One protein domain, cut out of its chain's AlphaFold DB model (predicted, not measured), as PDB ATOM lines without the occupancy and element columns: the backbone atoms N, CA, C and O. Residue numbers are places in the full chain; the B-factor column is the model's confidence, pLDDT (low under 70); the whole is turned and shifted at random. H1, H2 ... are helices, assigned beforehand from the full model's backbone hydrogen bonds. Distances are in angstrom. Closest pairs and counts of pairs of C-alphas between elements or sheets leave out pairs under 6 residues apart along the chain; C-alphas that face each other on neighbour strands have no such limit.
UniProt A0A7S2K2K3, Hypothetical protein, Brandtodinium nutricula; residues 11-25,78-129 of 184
ATOM      1  N   VAL A  11      -4.227  64.360 -91.603       77.88
ATOM      2  CA  VAL A  11      -5.636  64.348 -92.042       77.88
ATOM      3  C   VAL A  11      -6.513  65.084 -91.034       77.88
ATOM      4  O   VAL A  11      -7.317  65.916 -91.436       77.88
ATOM      5  N   LEU A  12      -6.320  64.847 -89.733       76.88
ATOM      6  CA  LEU A  12      -7.073  65.548 -88.688       76.88
ATOM      7  C   LEU A  12      -6.763  67.042 -88.667       76.88
ATOM      8  O   LEU A  12      -7.670  67.864 -88.555       76.88
ATOM      9  N   LEU A  13      -5.490  67.406 -88.834       81.56
ATOM     10  CA  LEU A  13      -5.092  68.808 -88.951       81.56
ATOM     11  C   LEU A  13      -5.719  69.480 -90.176       81.56
ATOM     12  O   LEU A  13      -6.082  70.654 -90.110       81.56
ATOM     13  N   ARG A  14      -5.856  68.757 -91.292       86.81
ATOM     14  CA  ARG A  14      -6.538  69.264 -92.487       86.81
ATOM     15  C   ARG A  14      -8.043  69.382 -92.280       86.81
ATOM     16  O   ARG A  14      -8.577  70.427 -92.623       86.81
ATOM     17  N   LEU A  15      -8.687  68.400 -91.648       85.69
ATOM     18  CA  LEU A  15     -10.108  68.465 -91.288       85.69
ATOM     19  C   LEU A  15     -10.386  69.676 -90.400       85.69
ATOM     20  O   LEU A  15     -11.272  70.470 -90.694       85.69
ATOM     21  N   ARG A  16      -9.575  69.859 -89.352       85.38
ATOM     22  CA  ARG A  16      -9.660  71.021 -88.465       85.38
ATOM     23  C   ARG A  16      -9.582  72.318 -89.262       85.38
ATOM     24  O   ARG A  16     -10.485  73.134 -89.167       85.38
ATOM     25  N   LYS A  17      -8.550  72.485 -90.093       88.62
ATOM     26  CA  LYS A  17      -8.389  73.685 -90.933       88.62
ATOM     27  C   LYS A  17      -9.536  73.883 -91.925       88.62
ATOM     28  O   LYS A  17      -9.867  75.018 -92.238       88.62
ATOM     29  N   TYR A  18     -10.120  72.799 -92.431       90.62
ATOM     30  CA  TYR A  18     -11.230  72.850 -93.379       90.62
ATOM     31  C   TYR A  18     -12.539  73.306 -92.719       90.62
ATOM     32  O   TYR A  18     -13.288  74.085 -93.312       90.62
ATOM     33  N   LEU A  19     -12.781  72.856 -91.483       89.62
ATOM     34  CA  LEU A  19     -13.913  73.270 -90.648       89.62
ATOM     35  C   LEU A  19     -13.698  74.642 -89.990       89.62
ATOM     36  O   LEU A  19     -14.661  75.330 -89.683       89.62
ATOM     37  N   GLU A  20     -12.450  75.063 -89.797       90.69
ATOM     38  CA  GLU A  20     -12.081  76.405 -89.323       90.69
ATOM     39  C   GLU A  20     -11.887  77.406 -90.480       90.69
ATOM     40  O   GLU A  20     -11.400  78.516 -90.269       90.69
ATOM     41  N   HIS A  21     -12.241  77.025 -91.711       93.69
ATOM     42  CA  HIS A  21     -12.098  77.902 -92.866       93.69
ATOM     43  C   HIS A  21     -13.005  79.130 -92.726       93.69
ATOM     44  O   HIS A  21     -14.198  78.993 -92.457       93.69
ATOM     45  N   GLU A  22     -12.447  80.324 -92.947       91.94
ATOM     46  CA  GLU A  22     -13.120  81.604 -92.689       91.94
ATOM     47  C   GLU A  22     -14.464  81.717 -93.413       91.94
ATOM     48  O   GLU A  22     -15.459  82.044 -92.776       91.94
ATOM     49  N   ASP A  23     -14.519  81.363 -94.701       93.75
ATOM     50  CA  ASP A  23     -15.760  81.414 -95.488       93.75
ATOM     51  C   ASP A  23     -16.887  80.569 -94.875       93.75
ATOM     52  O   ASP A  23     -18.030  81.013 -94.804       93.75
ATOM     53  N   PHE A  24     -16.557  79.371 -94.383       93.56
ATOM     54  CA  PHE A  24     -17.533  78.481 -93.759       93.56
ATOM     55  C   PHE A  24     -17.966  79.010 -92.390       93.56
ATOM     56  O   PHE A  24     -19.155  79.068 -92.084       93.56
ATOM     57  N   LEU A  25     -17.016  79.463 -91.567       92.19
ATOM     58  CA  LEU A  25     -17.344  80.065 -90.275       92.19
ATOM     59  C   LEU A  25     -18.188  81.335 -90.437       92.19
ATOM     60  O   LEU A  25     -19.070  81.583 -89.617       92.19
ATOM     61  N   ASP A  78     -12.654  57.394 -95.190       81.62
ATOM     62  CA  ASP A  78     -13.866  56.905 -94.533       81.62
ATOM     63  C   ASP A  78     -14.116  57.621 -93.192       81.62
ATOM     64  O   ASP A  78     -13.225  57.698 -92.339       81.62
ATOM     65  N   MET A  79     -15.354  58.074 -92.964       78.56
ATOM     66  CA  MET A  79     -15.775  58.788 -91.745       78.56
ATOM     67  C   MET A  79     -15.415  58.023 -90.461       78.56
ATOM     68  O   MET A  79     -14.970  58.599 -89.469       78.56
ATOM     69  N   LYS A  80     -15.554  56.692 -90.463       76.75
ATOM     70  CA  LYS A  80     -15.278  55.872 -89.274       76.75
ATOM     71  C   LYS A  80     -13.801  55.889 -88.880       76.75
ATOM     72  O   LYS A  80     -13.476  55.821 -87.690       76.75
ATOM     73  N   ALA A  81     -12.910  55.970 -89.866       73.88
ATOM     74  CA  ALA A  81     -11.484  56.127 -89.618       73.88
ATOM     75  C   ALA A  81     -11.197  57.498 -88.983       73.88
ATOM     76  O   ALA A  81     -10.441  57.565 -88.017       73.88
ATOM     77  N   VAL A  82     -11.868  58.560 -89.452       74.88
ATOM     78  CA  VAL A  82     -11.735  59.925 -88.911       74.88
ATOM     79  C   VAL A  82     -12.171  59.988 -87.451       74.88
ATOM     80  O   VAL A  82     -11.401  60.438 -86.606       74.88
ATOM     81  N   LEU A  83     -13.354  59.466 -87.123       75.94
ATOM     82  CA  LEU A  83     -13.899  59.503 -85.759       75.94
ATOM     83  C   LEU A  83     -12.995  58.812 -84.727       75.94
ATOM     84  O   LEU A  83     -12.873  59.278 -83.595       75.94
ATOM     85  N   THR A  84     -12.342  57.715 -85.120       74.25
ATOM     86  CA  THR A  84     -11.426  56.968 -84.241       74.25
ATOM     87  C   THR A  84     -10.205  57.808 -83.858       74.25
ATOM     88  O   THR A  84      -9.750  57.762 -82.718       74.25
ATOM     89  N   GLU A  85      -9.690  58.598 -84.795       74.25
ATOM     90  CA  GLU A  85      -8.495  59.417 -84.588       74.25
ATOM     91  C   GLU A  85      -8.842  60.752 -83.908       74.25
ATOM     92  O   GLU A  85      -8.115  61.184 -83.015       74.25
ATOM     93  N   VAL A  86      -9.997  61.355 -84.230       75.50
ATOM     94  CA  VAL A  86     -10.537  62.520 -83.499       75.50
ATOM     95  C   VAL A  86     -10.648  62.199 -82.009       75.50
ATOM     96  O   VAL A  86     -10.227  62.997 -81.177       75.50
ATOM     97  N   GLN A  87     -11.144  61.011 -81.649       74.00
ATOM     98  CA  GLN A  87     -11.218  60.588 -80.249       74.00
ATOM     99  C   GLN A  87      -9.843  60.579 -79.555       74.00
ATOM    100  O   GLN A  87      -9.767  60.903 -78.370       74.00
ATOM    101  N   GLY A  88      -8.772  60.223 -80.272       71.62
ATOM    102  CA  GLY A  88      -7.401  60.237 -79.759       71.62
ATOM    103  C   GLY A  88      -6.873  61.652 -79.521       71.62
ATOM    104  O   GLY A  88      -6.463  61.968 -78.407       71.62
ATOM    105  N   GLU A  89      -6.961  62.527 -80.526       72.12
ATOM    106  CA  GLU A  89      -6.539  63.938 -80.418       72.12
ATOM    107  C   GLU A  89      -7.283  64.680 -79.296       72.12
ATOM    108  O   GLU A  89      -6.683  65.427 -78.522       72.12
ATOM    109  N   LEU A  90      -8.578  64.402 -79.118       70.38
ATOM    110  CA  LEU A  90      -9.383  65.004 -78.054       70.38
ATOM    111  C   LEU A  90      -8.921  64.665 -76.639       70.38
ATOM    112  O   LEU A  90      -9.122  65.467 -75.725       70.38
ATOM    113  N   GLN A  91      -8.316  63.495 -76.446       72.31
ATOM    114  CA  GLN A  91      -7.750  63.126 -75.152       72.31
ATOM    115  C   GLN A  91      -6.423  63.838 -74.881       72.31
ATOM    116  O   GLN A  91      -6.096  64.088 -73.721       72.31
ATOM    117  N   GLU A  92      -5.674  64.189 -75.926       74.12
ATOM    118  CA  GLU A  92      -4.343  64.784 -75.806       74.12
ATOM    119  C   GLU A  92      -4.376  66.321 -75.782       74.12
ATOM    120  O   GLU A  92      -3.593  66.937 -75.053       74.12
ATOM    121  N   ARG A  93      -5.273  66.959 -76.552       70.44
ATOM    122  CA  ARG A  93      -5.296  68.422 -76.767       70.44
ATOM    123  C   ARG A  93      -6.711  69.028 -76.779       70.44
ATOM    124  O   ARG A  93      -7.113  69.666 -77.752       70.44
ATOM    125  N   PRO A  94      -7.472  68.939 -75.674       67.31
ATOM    126  CA  PRO A  94      -8.867  69.393 -75.643       67.31
ATOM    127  C   PRO A  94      -9.050  70.915 -75.802       67.31
ATOM    128  O   PRO A  94     -10.126  71.366 -76.189       67.31
ATOM    129  N   GLY A  95      -8.030  71.720 -75.475       71.62
ATOM    130  CA  GLY A  95      -8.147  73.181 -75.419       71.62
ATOM    131  C   GLY A  95      -8.226  73.859 -76.786       71.62
ATOM    132  O   GLY A  95      -9.076  74.719 -76.995       71.62
ATOM    133  N   GLU A  96      -7.374  73.461 -77.731       71.00
ATOM    134  CA  GLU A  96      -7.293  74.122 -79.042       71.00
ATOM    135  C   GLU A  96      -8.491  73.818 -79.946       71.00
ATOM    136  O   GLU A  96      -8.846  74.634 -80.788       71.00
ATOM    137  N   MET A  97      -9.128  72.660 -79.761       71.44
ATOM    138  CA  MET A  97     -10.276  72.231 -80.562       71.44
ATOM    139  C   MET A  97     -11.617  72.643 -79.950       71.44
ATOM    140  O   MET A  97     -12.662  72.349 -80.519       71.44
ATOM    141  N   ARG A  98     -11.620  73.315 -78.792       78.44
ATOM    142  CA  ARG A  98     -12.832  73.551 -77.996       78.44
ATOM    143  C   ARG A  98     -13.958  74.216 -78.792       78.44
ATOM    144  O   ARG A  98     -15.073  73.714 -78.771       78.44
ATOM    145  N   ALA A  99     -13.659  75.286 -79.527       79.25
ATOM    146  CA  ALA A  99     -14.659  76.015 -80.311       79.25
ATOM    147  C   ALA A  99     -15.242  75.169 -81.458       79.25
ATOM    148  O   ALA A  99     -16.454  75.170 -81.685       79.25
ATOM    149  N   LEU A 100     -14.387  74.405 -82.142       82.94
ATOM    150  CA  LEU A 100     -14.808  73.476 -83.186       82.94
ATOM    151  C   LEU A 100     -15.691  72.362 -82.609       82.94
ATOM    152  O   LEU A 100     -16.724  72.027 -83.179       82.94
ATOM    153  N   LEU A 101     -15.323  71.824 -81.447       83.25
ATOM    154  CA  LEU A 101     -16.090  70.783 -80.768       83.25
ATOM    155  C   LEU A 101     -17.417  71.278 -80.236       83.25
ATOM    156  O   LEU A 101     -18.383  70.536 -80.297       83.25
ATOM    157  N   ASP A 102     -17.475  72.500 -79.717       85.31
ATOM    158  CA  ASP A 102     -18.734  73.090 -79.276       85.31
ATOM    159  C   ASP A 102     -19.674  73.277 -80.489       85.31
ATOM    160  O   ASP A 102     -20.872  73.017 -80.380       85.31
ATOM    161  N   SER A 103     -19.124  73.620 -81.662       88.12
ATOM    162  CA  SER A 103     -19.883  73.763 -82.918       88.12
ATOM    163  C   SER A 103     -20.374  72.419 -83.471       88.12
ATOM    164  O   SER A 103     -21.537  72.314 -83.857       88.12
ATOM    165  N   LEU A 104     -19.529  71.382 -83.449       88.69
ATOM    166  CA  LEU A 104     -19.890  70.009 -83.832       88.69
ATOM    167  C   LEU A 104     -20.829  69.349 -82.811       88.69
ATOM    168  O   LEU A 104     -21.749  68.624 -83.161       88.69
ATOM    169  N   ALA A 105     -20.654  69.610 -81.518       89.19
ATOM    170  CA  ALA A 105     -21.582  69.127 -80.500       89.19
ATOM    171  C   ALA A 105     -22.966  69.761 -80.684       89.19
ATOM    172  O   ALA A 105     -23.976  69.088 -80.494       89.19
ATOM    173  N   ALA A 106     -23.018  71.031 -81.095       92.88
ATOM    174  CA  ALA A 106     -24.259  71.700 -81.455       92.88
ATOM    175  C   ALA A 106     -24.913  71.146 -82.734       92.88
ATOM    176  O   ALA A 106     -26.097  71.387 -82.912       92.88
ATOM    177  N   SER A 107     -24.209  70.425 -83.618       93.19
ATOM    178  CA  SER A 107     -24.851  69.809 -84.796       93.19
ATOM    179  C   SER A 107     -25.531  68.482 -84.460       93.19
ATOM    180  O   SER A 107     -26.485  68.088 -85.127       93.19
ATOM    181  N   GLU A 108     -25.067  67.806 -83.408       92.19
ATOM    182  CA  GLU A 108     -25.586  66.505 -82.976       92.19
ATOM    183  C   GLU A 108     -26.600  66.610 -81.826       92.19
ATOM    184  O   GLU A 108     -27.562  65.840 -81.758       92.19
ATOM    185  N   ASP A 109     -26.396  67.550 -80.898       94.00
ATOM    186  CA  ASP A 109     -27.214  67.706 -79.697       94.00
ATOM    187  C   ASP A 109     -28.055  68.987 -79.729       94.00
ATOM    188  O   ASP A 109     -27.561  70.110 -79.610       94.00
ATOM    189  N   TYR A 110     -29.373  68.796 -79.764       94.44
ATOM    190  CA  TYR A 110     -30.349  69.881 -79.849       94.44
ATOM    191  C   TYR A 110     -30.278  70.882 -78.679       94.44
ATOM    192  O   TYR A 110     -30.505  72.082 -78.857       94.44
ATOM    193  N   LEU A 111     -29.977  70.429 -77.457       94.44
ATOM    194  CA  LEU A 111     -29.880  71.347 -76.315       94.44
ATOM    195  C   LEU A 111     -28.591  72.172 -76.368       94.44
ATOM    196  O   LEU A 111     -28.593  73.338 -75.969       94.44
ATOM    197  N   THR A 112     -27.508  71.589 -76.873       94.69
ATOM    198  CA  THR A 112     -26.245  72.274 -77.148       94.69
ATOM    199  C   THR A 112     -26.426  73.294 -78.267       94.69
ATOM    200  O   THR A 112     -26.008  74.438 -78.096       94.69
ATOM    201  N   PHE A 113     -27.174  72.954 -79.320       96.50
ATOM    202  CA  PHE A 113     -27.618  73.902 -80.344       96.50
ATOM    203  C   PHE A 113     -28.385  75.093 -79.762       96.50
ATOM    204  O   PHE A 113     -28.053  76.246 -80.034       96.50
ATOM    205  N   CYS A 114     -29.374  74.846 -78.898       96.12
ATOM    206  CA  CYS A 114     -30.126  75.931 -78.265       96.12
ATOM    207  C   CYS A 114     -29.205  76.864 -77.460       96.12
ATOM    208  O   CYS A 114     -29.340  78.082 -77.546       96.12
ATOM    209  N   LYS A 115     -28.241  76.310 -76.710       94.62
ATOM    210  CA  LYS A 115     -27.245  77.111 -75.975       94.62
ATOM    211  C   LYS A 115     -26.338  77.904 -76.912       94.62
ATOM    212  O   LYS A 115     -26.026  79.051 -76.612       94.62
ATOM    213  N   TYR A 116     -25.921  77.309 -78.025       94.88
ATOM    214  CA  TYR A 116     -25.136  77.991 -79.048       94.88
ATOM    215  C   TYR A 116     -25.896  79.212 -79.591       94.88
ATOM    216  O   TYR A 116     -25.381  80.328 -79.528       94.88
ATOM    217  N   MET A 117     -27.160  79.048 -79.989       96.25
ATOM    218  CA  MET A 117     -27.983  80.156 -80.496       96.25
ATOM    219  C   MET A 117     -28.217  81.251 -79.444       96.25
ATOM    220  O   MET A 117     -28.198  82.436 -79.772       96.25
ATOM    221  N   GLN A 118     -28.361  80.881 -78.167       95.12
ATOM    222  CA  GLN A 118     -28.425  81.838 -77.055       95.12
ATOM    223  C   GLN A 118     -27.140  82.659 -76.909       95.12
ATOM    224  O   GLN A 118     -27.205  83.867 -76.688       95.12
ATOM    225  N   GLN A 119     -25.968  82.034 -77.054       93.31
ATOM    226  CA  GLN A 119     -24.687  82.744 -77.017       93.31
ATOM    227  C   GLN A 119     -24.530  83.689 -78.210       93.31
ATOM    228  O   GLN A 119     -24.034  84.802 -78.044       93.31
ATOM    229  N   VAL A 120     -24.966  83.273 -79.403       94.44
ATOM    230  CA  VAL A 120     -24.969  84.139 -80.593       94.44
ATOM    231  C   VAL A 120     -25.882  85.343 -80.368       94.44
ATOM    232  O   VAL A 120     -25.459  86.472 -80.609       94.44
ATOM    233  N   ARG A 121     -27.080  85.128 -79.809       94.88
ATOM    234  CA  ARG A 121     -28.005  86.208 -79.445       94.88
ATOM    235  C   ARG A 121     -27.367  87.203 -78.476       94.88
ATOM    236  O   ARG A 121     -27.366  88.390 -78.761       94.88
ATOM    237  N   GLN A 122     -26.754  86.728 -77.391       92.75
ATOM    238  CA  GLN A 122     -26.071  87.597 -76.421       92.75
ATOM    239  C   GLN A 122     -24.971  88.445 -77.073       92.75
ATOM    240  O   GLN A 122     -24.878  89.645 -76.831       92.75
ATOM    241  N   ARG A 123     -24.147  87.842 -77.941       92.38
ATOM    242  CA  ARG A 123     -23.103  88.574 -78.678       92.38
ATOM    243  C   ARG A 123     -23.696  89.621 -79.617       92.38
ATOM    244  O   ARG A 123     -23.134  90.706 -79.739       92.38
ATOM    245  N   ARG A 124     -24.823  89.303 -80.257       93.38
ATOM    246  CA  ARG A 124     -25.564  90.230 -81.112       93.38
ATOM    247  C   ARG A 124     -26.130  91.402 -80.321       93.38
ATOM    248  O   ARG A 124     -25.924  92.545 -80.713       93.38
ATOM    249  N   ASP A 125     -26.772  91.137 -79.191       92.38
ATOM    250  CA  ASP A 125     -27.328  92.178 -78.326       92.38
ATOM    251  C   ASP A 125     -26.242  93.114 -77.793       92.38
ATOM    252  O   ASP A 125     -26.428  94.333 -77.776       92.38
ATOM    253  N   TRP A 126     -25.086  92.557 -77.423       90.69
ATOM    254  CA  TRP A 126     -23.912  93.330 -77.032       90.69
ATOM    255  C   TRP A 126     -23.397  94.210 -78.180       90.69
ATOM    256  O   TRP A 126     -23.207  95.412 -77.997       90.69
ATOM    257  N   ALA A 127     -23.226  93.641 -79.376       90.00
ATOM    258  CA  ALA A 127     -22.733  94.362 -80.551       90.00
ATOM    259  C   ALA A 127     -23.691  95.471 -81.024       90.00
ATOM    260  O   ALA A 127     -23.247  96.500 -81.528       90.00
ATOM    261  N   GLU A 128     -24.998  95.282 -80.845       90.56
ATOM    262  CA  GLU A 128     -26.028  96.264 -81.194       90.56
ATOM    263  C   GLU A 128     -26.344  97.248 -80.051       90.56
ATOM    264  O   GLU A 128     -27.192  98.127 -80.205       90.56
ATOM    265  N   GLY A 129     -25.678  97.126 -78.896       85.19
ATOM    266  CA  GLY A 129     -25.870  98.013 -77.745       85.19
ATOM    267  C   GLY A 129     -27.201  97.827 -77.008       85.19
ATOM    268  O   GLY A 129     -27.574  98.672 -76.195       85.19
TER     269      GLY A 129
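This is residues 11 to 25 and 78 to 129 of the 184 residues of the protein "Hypothetical protein" of Brandtodinium nutricula (UniProt A0A7S2K2K3). The long helix H5 meets H4 near one end to make a V, and its far part, residues 118 to 127, sticks out as an arm from a loose body in which H1, H3 and H4 make few contacts. H4 is in the middle, H3 is on the far side from the arm, and short H2 follows H1 at the cut. The 67 printed residues include five named helices, H1 to H5 in order, and no named strand: the class is all helix. The whole is loose, with a radius of gyration of the C-alphas of 14.2 A, and elongated, spanning 44 by 25 by 22 A.

H5, residues 110 to 127, is 25.6 A long, from C-alpha 110 at (-30.349, 69.881, -79.849) to C-alpha 127 at (-22.733, 94.362, -80.551). H4 is residues 98 to 108, 15.4 A. H3 is residues 79 to 92, 20.5 A. H1, residues 11 to 19, is 12.2 A and begins at C-alpha 11 (-5.636, 64.348, -92.042). H2 is residues 22 to 25, 5.1 A.

H5 touches H4 with residues 112 to 116 alone, at a steep tilt of 53 degrees, opposite ways; the closest C-alphas, of Ala 106 and Phe 113, are 4.2 A apart. H4 and H1 are close but not clearly touching: the closest C-alphas, of Leu 19 and Leu 100, are 7.5 A apart. H1 and H3 only just touch, with 3 pairs of C-alphas within 8 A, the closest those of Leu 12 and Val 86 at 6.9 A, about perpendicular at 87 degrees. H3 and H4 are apart. H2 touches no helix. Every O i to N i+4 pair is within hydrogen-bond range in H1, H4 and H5, and 8 of 10 in H3; H2 is too short for such a pair.

The C-alphas farthest apart, of Asp 78 and Gly 129, are 46.0 A apart. Residues 26 to 77 are not printed, and C-alphas 25 and 78 are 23.8 A apart across the cut. The links H1 to H2, H3 to H4 and H4 to H5 are tight. Residues 91 to 96 and 118 to 129 stand free. The mean pLDDT of the printed part is 85.2; residue 94 is under 70.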